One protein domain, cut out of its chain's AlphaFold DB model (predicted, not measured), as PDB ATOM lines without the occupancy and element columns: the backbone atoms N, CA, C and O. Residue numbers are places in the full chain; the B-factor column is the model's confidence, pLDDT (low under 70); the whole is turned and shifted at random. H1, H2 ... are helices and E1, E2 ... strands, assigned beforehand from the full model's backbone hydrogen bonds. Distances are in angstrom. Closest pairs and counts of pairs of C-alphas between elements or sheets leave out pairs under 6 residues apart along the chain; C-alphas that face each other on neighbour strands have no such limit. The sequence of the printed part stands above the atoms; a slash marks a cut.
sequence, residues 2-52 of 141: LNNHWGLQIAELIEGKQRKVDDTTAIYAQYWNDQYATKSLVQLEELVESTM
ATOM      1  N   LEU A   2      28.296 -20.067 135.925       91.56
ATOM      2  CA  LEU A   2      27.328 -19.023 136.284       91.56
ATOM      3  C   LEU A   2      25.934 -19.284 135.683       91.56
ATOM      4  O   LEU A   2      24.936 -18.993 136.334       91.56
ATOM      5  N   ASN A   3      25.859 -19.867 134.484       91.62
ATOM      6  CA  ASN A   3      24.629 -20.329 133.822       91.62
ATOM      7  C   ASN A   3      24.070 -21.664 134.352       91.62
ATOM      8  O   ASN A   3      22.992 -22.080 133.935       91.62
ATOM      9  N   ASN A   4      24.751 -22.321 135.295       92.69
ATOM     10  CA  ASN A   4      24.227 -23.523 135.946       92.69
ATOM     11  C   ASN A   4      23.318 -23.156 137.125       92.69
ATOM     12  O   ASN A   4      23.335 -22.026 137.605       92.69
ATOM     13  N   HIS A   5      22.581 -24.150 137.634       91.62
ATOM     14  CA  HIS A   5      21.582 -24.026 138.699       91.62
ATOM     15  C   HIS A   5      21.902 -22.958 139.768       91.62
ATOM     16  O   HIS A   5      21.093 -22.048 139.937       91.62
ATOM     17  N   TRP A   6      23.062 -23.020 140.447       95.44
ATOM     18  CA  TRP A   6      23.429 -22.098 141.550       95.44
ATOM     19  C   TRP A   6      24.391 -20.970 141.160       95.44
ATOM     20  O   TRP A   6      24.900 -20.251 142.023       95.44
ATOM     21  N   GLY A   7      24.686 -20.824 139.871       95.94
ATOM     22  CA  GLY A   7      25.726 -19.923 139.396       95.94
ATOM     23  C   GLY A   7      25.435 -18.447 139.680       95.94
ATOM     24  O   GLY A   7      26.320 -17.733 140.151       95.94
ATOM     25  N   LEU A   8      24.188 -18.004 139.483       96.12
ATOM     26  CA  LEU A   8      23.764 -16.637 139.806       96.12
ATOM     27  C   LEU A   8      23.844 -16.354 141.308       96.12
ATOM     28  O   LEU A   8      24.347 -15.314 141.712       96.12
ATOM     29  N   GLN A   9      23.365 -17.283 142.131       96.56
ATOM     30  CA  GLN A   9      23.313 -17.133 143.583       96.56
ATOM     31  C   GLN A   9      24.724 -17.028 144.166       96.56
ATOM     32  O   GLN A   9      24.972 -16.187 145.025       96.56
ATOM     33  N   ILE A  10      25.665 -17.836 143.665       95.62
ATOM     34  CA  ILE A  10      27.079 -17.740 144.050       95.62
ATOM     35  C   ILE A  10      27.681 -16.410 143.576       95.62
ATOM     36  O   ILE A  10      28.383 -15.758 144.345       95.62
ATOM     37  N   ALA A  11      27.396 -15.978 142.343       95.31
ATOM     38  CA  ALA A  11      27.886 -14.696 141.838       95.31
ATOM     39  C   ALA A  11      27.379 -13.515 142.680       95.31
ATOM     40  O   ALA A  11      28.160 -12.639 143.039       95.31
ATOM     41  N   GLU A  12      26.095 -13.514 143.049       96.50
ATOM     42  CA  GLU A  12      25.508 -12.491 143.918       96.50
ATOM     43  C   GLU A  12      26.037 -12.556 145.356       96.50
ATOM     44  O   GLU A  12      26.139 -11.516 146.000       96.50
ATOM     45  N   LEU A  13      26.407 -13.736 145.865       96.38
ATOM     46  CA  LEU A  13      27.041 -13.871 147.180       96.38
ATOM     47  C   LEU A  13      28.436 -13.226 147.218       96.38
ATOM     48  O   LEU A  13      28.831 -12.694 148.253       96.38
ATOM     49  N   ILE A  14      29.178 -13.291 146.111       94.38
ATOM     50  CA  ILE A  14      30.552 -12.777 146.014       94.38
ATOM     51  C   ILE A  14      30.568 -11.286 145.660       94.38
ATOM     52  O   ILE A  14      31.261 -10.509 146.307       94.38
ATOM     53  N   GLU A  15      29.816 -10.892 144.632       94.00
ATOM     54  CA  GLU A  15      29.862  -9.545 144.045       94.00
ATOM     55  C   GLU A  15      28.703  -8.651 144.519       94.00
ATOM     56  O   GLU A  15      28.761  -7.427 144.435       94.00
ATOM     57  N   GLY A  16      27.613  -9.245 145.010       96.06
ATOM     58  CA  GLY A  16      26.328  -8.569 145.176       96.06
ATOM     59  C   GLY A  16      25.486  -8.581 143.897       96.06
ATOM     60  O   GLY A  16      25.843  -9.166 142.876       96.06
ATOM     61  N   LYS A  17      24.327  -7.913 143.936       96.56
ATOM     62  CA  LYS A  17      23.394  -7.828 142.788       96.56
ATOM     63  C   LYS A  17      23.903  -6.943 141.648       96.56
ATOM     64  O   LYS A  17      23.425  -7.052 140.514       96.56
ATOM     65  N   GLN A  18      24.831  -6.044 141.954       96.56
ATOM     66  CA  GLN A  18      25.449  -5.142 140.997       96.56
ATOM     67  C   GLN A  18      26.943  -5.058 141.266       96.56
ATOM     68  O   GLN A  18      27.354  -4.758 142.383       96.56
ATOM     69  N   ARG A  19      27.721  -5.235 140.204       93.44
ATOM     70  CA  ARG A  19      29.137  -4.902 140.173       93.44
ATOM     71  C   ARG A  19      29.299  -3.403 139.973       93.44
ATOM     72  O   ARG A  19      28.674  -2.842 139.066       93.44
ATOM     73  N   LYS A  20      30.182  -2.785 140.754       93.50
ATOM     74  CA  LYS A  20      30.627  -1.401 140.548       93.50
ATOM     75  C   LYS A  20      31.997  -1.376 139.877       93.50
ATOM     76  O   LYS A  20      32.812  -2.270 140.085       93.50
ATOM     77  N   VAL A  21      32.229  -0.384 139.031       92.25
ATOM     78  CA  VAL A  21      33.534  -0.127 138.419       92.25
ATOM     79  C   VAL A  21      34.339   0.800 139.328       92.25
ATOM     80  O   VAL A  21      33.787   1.741 139.888       92.25
ATOM     81  N   ASP A  22      35.641   0.541 139.450       91.75
ATOM     82  CA  ASP A  22      36.531   1.309 140.333       91.75
ATOM     83  C   ASP A  22      36.878   2.710 139.796       91.75
ATOM     84  O   ASP A  22      37.260   3.591 140.561       91.75
ATOM     85  N   ASP A  23      36.777   2.931 138.480       92.25
ATOM     86  CA  ASP A  23      37.041   4.236 137.869       92.25
ATOM     87  C   ASP A  23      35.862   5.189 138.091       92.25
ATOM     88  O   ASP A  23      34.817   5.082 137.452       92.25
ATOM     89  N   THR A  24      36.064   6.144 138.995       93.75
ATOM     90  CA  THR A  24      35.083   7.172 139.354       93.75
ATOM     91  C   THR A  24      35.388   8.529 138.718       93.75
ATOM     92  O   THR A  24      34.881   9.556 139.177       93.75
ATOM     93  N   THR A  25      36.275   8.593 137.722       95.00
ATOM     94  CA  THR A  25      36.630   9.865 137.088       95.00
ATOM     95  C   THR A  25      35.449  10.428 136.297       95.00
ATOM     96  O   THR A  25      34.682   9.699 135.666       95.00
ATOM     97  N   ALA A  26      35.315  11.757 136.281       96.31
ATOM     98  CA  ALA A  26      34.242  12.417 135.536       96.31
ATOM     99  C   ALA A  26      34.299  12.099 134.034       96.31
ATOM    100  O   ALA A  26      33.261  11.960 133.398       96.31
ATOM    101  N   ILE A  27      35.506  11.947 133.475       95.75
ATOM    102  CA  ILE A  27      35.690  11.594 132.065       95.75
ATOM    103  C   ILE A  27      35.218  10.167 131.764       95.75
ATOM    104  O   ILE A  27      34.626   9.934 130.717       95.75
ATOM    105  N   TYR A  28      35.406   9.216 132.685       94.38
ATOM    106  CA  TYR A  28      34.888   7.860 132.523       94.38
ATOM    107  C   TYR A  28      33.353   7.848 132.549       94.38
ATOM    108  O   TYR A  28      32.719   7.277 131.661       94.38
ATOM    109  N   ALA A  29      32.756   8.562 133.508       94.62
ATOM    110  CA  ALA A  29      31.304   8.664 133.661       94.62
ATOM    111  C   ALA A  29      30.587   9.302 132.452       94.62
ATOM    112  O   ALA A  29      29.385   9.116 132.287       94.62
ATOM    113  N   GLN A  30      31.301  10.037 131.588       95.50
ATOM    114  CA  GLN A  30      30.736  10.583 130.346       95.50
ATOM    115  C   GLN A  30      30.468   9.516 129.276       95.50
ATOM    116  O   GLN A  30      29.598   9.720 128.431       95.50
ATOM    117  N   TYR A  31      31.207   8.401 129.284       94.81
ATOM    118  CA  TYR A  31      31.187   7.417 128.194       94.81
ATOM    119  C   TYR A  31      30.802   5.999 128.637       94.81
ATOM    120  O   TYR A  31      30.399   5.196 127.794       94.81
ATOM    121  N   TRP A  32      30.914   5.669 129.928       95.00
ATOM    122  CA  TRP A  32      30.656   4.323 130.442       95.00
ATOM    123  C   TRP A  32      29.694   4.314 131.624       95.00
ATOM    124  O   TRP A  32      29.650   5.234 132.435       95.00
ATOM    125  N   ASN A  33      28.977   3.194 131.749       93.75
ATOM    126  CA  ASN A  33      28.276   2.856 132.978       93.75
ATOM    127  C   ASN A  33      29.295   2.452 134.052       93.75
ATOM    128  O   ASN A  33      30.271   1.744 133.781       93.75
ATOM    129  N   ASP A  34      29.035   2.857 135.287       92.94
ATOM    130  CA  ASP A  34      29.817   2.490 136.467       92.94
ATOM    131  C   ASP A  34      29.203   1.303 137.229       92.94
ATOM    132  O   ASP A  34      29.832   0.754 138.132       92.94
ATOM    133  N   GLN A  35      27.989   0.878 136.860       94.50
ATOM    134  CA  GLN A  35      27.251  -0.201 137.513       94.50
ATOM    135  C   GLN A  35      26.687  -1.196 136.501       94.50
ATOM    136  O   GLN A  35      26.021  -0.828 135.532       94.50
ATOM    137  N   TYR A  36      26.900  -2.483 136.768       94.81
ATOM    138  CA  TYR A  36      26.438  -3.583 135.925       94.81
ATOM    139  C   TYR A  36      25.710  -4.623 136.771       94.81
ATOM    140  O   TYR A  36      26.200  -5.040 137.815       94.81
ATOM    141  N   ALA A  37      24.537  -5.077 136.324       96.56
ATOM    142  CA  ALA A  37      23.795  -6.111 137.038       96.56
ATOM    143  C   ALA A  37      24.540  -7.452 136.970       96.56
ATOM    144  O   ALA A  37      24.826  -7.936 135.874       96.56
ATOM    145  N   THR A  38      24.784  -8.097 138.110       95.94
ATOM    146  CA  THR A  38      25.539  -9.362 138.194       95.94
ATOM    147  C   THR A  38      24.896 -10.478 137.367       95.94
ATOM    148  O   THR A  38      25.591 -11.252 136.712       95.94
ATOM    149  N   LYS A  39      23.559 -10.485 137.254       95.38
ATOM    150  CA  LYS A  39      22.817 -11.409 136.378       95.38
ATOM    151  C   LYS A  39      23.210 -11.350 134.898       95.38
ATOM    152  O   LYS A  39      22.945 -12.300 134.166       95.38
ATOM    153  N   SER A  40      23.827 -10.258 134.441       94.88
ATOM    154  CA  SER A  40      24.321 -10.151 133.063       94.88
ATOM    155  C   SER A  40      25.464 -11.128 132.778       94.88
ATOM    156  O   SER A  40      25.567 -11.614 131.655       94.88
ATOM    157  N   LEU A  41      26.254 -11.501 133.794       93.44
ATOM    158  CA  LEU A  41      27.348 -12.465 133.655       93.44
ATOM    159  C   LEU A  41      26.838 -13.859 133.272       93.44
ATOM    160  O   LEU A  41      27.465 -14.535 132.464       93.44
ATOM    161  N   VAL A  42      25.674 -14.254 133.794       94.44
ATOM    162  CA  VAL A  42      24.997 -15.518 133.454       94.44
ATOM    163  C   VAL A  42      24.676 -15.567 131.960       94.44
ATOM    164  O   VAL A  42      24.959 -16.551 131.287       94.44
ATOM    165  N   GLN A  43      24.122 -14.475 131.430       94.62
ATOM    166  CA  GLN A  43      23.745 -14.382 130.017       94.62
ATOM    167  C   GLN A  43      24.972 -14.313 129.107       94.62
ATOM    168  O   GLN A  43      24.984 -14.903 128.029       94.62
ATOM    169  N   LEU A  44      26.023 -13.616 129.548       94.75
ATOM    170  CA  LEU A  44      27.290 -13.569 128.828       94.75
ATOM    171  C   LEU A  44      27.949 -14.952 128.764       94.75
ATOM    172  O   LEU A  44      28.465 -15.324 127.714       94.75
ATOM    173  N   GLU A  45      27.928 -15.717 129.855       95.25
ATOM    174  CA  GLU A  45      28.472 -17.073 129.852       95.25
ATOM    175  C   GLU A  45      27.682 -17.992 128.918       95.25
ATOM    176  O   GLU A  45      28.294 -18.673 128.100       95.25
ATOM    177  N   GLU A  46      26.347 -17.938 128.954       96.12
ATOM    178  CA  GLU A  46      25.508 -18.707 128.031       96.12
ATOM    179  C   GLU A  46      25.814 -18.361 126.567       96.12
ATOM    180  O   GLU A  46      25.980 -19.247 125.726       96.12
ATOM    181  N   LEU A  47      25.974 -17.071 126.249       96.31
ATOM    182  CA  LEU A  47      26.396 -16.634 124.920       96.31
ATOM    183  C   LEU A  47      27.756 -17.239 124.550       96.31
ATOM    184  O   LEU A  47      27.916 -17.770 123.451       96.31
ATOM    185  N   VAL A  48      28.741 -17.166 125.444       95.50
ATOM    186  CA  VAL A  48      30.093 -17.677 125.182       95.50
ATOM    187  C   VAL A  48      30.077 -19.192 124.967       95.50
ATOM    188  O   VAL A  48      30.612 -19.661 123.959       95.50
ATOM    189  N   GLU A  49      29.434 -19.958 125.847       95.25
ATOM    190  CA  GLU A  49      29.367 -21.423 125.768       95.25
ATOM    191  C   GLU A  49      28.580 -21.913 124.548       95.25
ATOM    192  O   GLU A  49      28.929 -22.929 123.935       95.25
ATOM    193  N   SER A  50      27.539 -21.187 124.142       96.44
ATOM    194  CA  SER A  50      26.728 -21.554 122.982       96.44
ATOM    195  C   SER A  50      27.388 -21.172 121.653       96.44
ATOM    196  O   SER A  50      27.288 -21.953 120.695       96.44
ATOM    197  N   THR A  51      28.108 -20.041 121.588       96.56
ATOM    198  CA  THR A  51      28.550 -19.441 120.314       96.56
ATOM    199  C   THR A  51      30.050 -19.467 120.038       96.56
ATOM    200  O   THR A  51      30.411 -19.536 118.861       96.56
ATOM    201  N   MET A  52      30.935 -19.465 121.043       97.00
ATOM    202  CA  MET A  52      32.397 -19.360 120.852       97.00
ATOM    203  C   MET A  52      33.036 -20.705 120.462       97.00
ATOM    204  O   MET A  52      33.962 -21.202 121.103       97.00
TER     205      MET A  52
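Overview. This is residues 2 to 52 of the 141 residues of an uncharacterized protein of Bacteroidetes bacterium ADurb.BinA245 (UniProt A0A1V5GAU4). A loose, flat fork: a tiny two-stranded ribbon, E1 beside E2, sits in the middle, a loop with the short helix H2 makes one end, and helices H1 and H3 spread from the other end of the ribbon. Within that loop residues 25 to 31 stick out free, while residues 2 to 6 curl back before H1. The printed part has 51 residues, with three named helices and two named strands in the order H1, E1, H2, E2, H3; the sheet, E1 - E2, is antiparallel and the class is mostly helix. The whole is loose, with a radius of gyration of the C-alphas of 13.2 A and spans of 38 by 27 by 11 A.

Along the chain. Strand E1 is residues 18 to 20, 6.4 A from first to last C-alpha, and E2 is residues 35 to 37, 6.9 A. H2, residues 26 to 29, measures 5.1 A. H1, residues 7 to 15, measures 12.1 A and begins with C-alpha 7 at (25.726, -19.923, 139.396). H3, residues 39 to 51, is the longest helix, 18.9 A, and ends with C-alpha 51 at (28.550, -19.441, 120.314).

Arrangement. E1 and E2 are antiparallel at 155 degrees, with N 19 and O 36 at 2.8 A and N 36 and O 19 at 2.9 A, within hydrogen-bond range. H1 and H3 only just touch, with 3 pairs of C-alphas within 8 A, and only at their ends; H3 takes part with residues 39 to 42 alone. Their closest C-alphas, those of Leu 8 and Lys 39, are 6.3 A apart. They run opposite ways at a steep tilt of 48 degrees. H2 is apart from H1 and from H3. In H1 every O i to N i+4 pair is within hydrogen-bond range, in H3 8 of 9, and H2 is too short for such a pair.

Size, cuts and confidence. The C-alphas farthest apart, those of His 5 and Ile 27, are 38.9 A apart. The printed part has no cut, and its four links between named elements are tight. The mean pLDDT of the printed part is 94.8, and no printed residue is under 70.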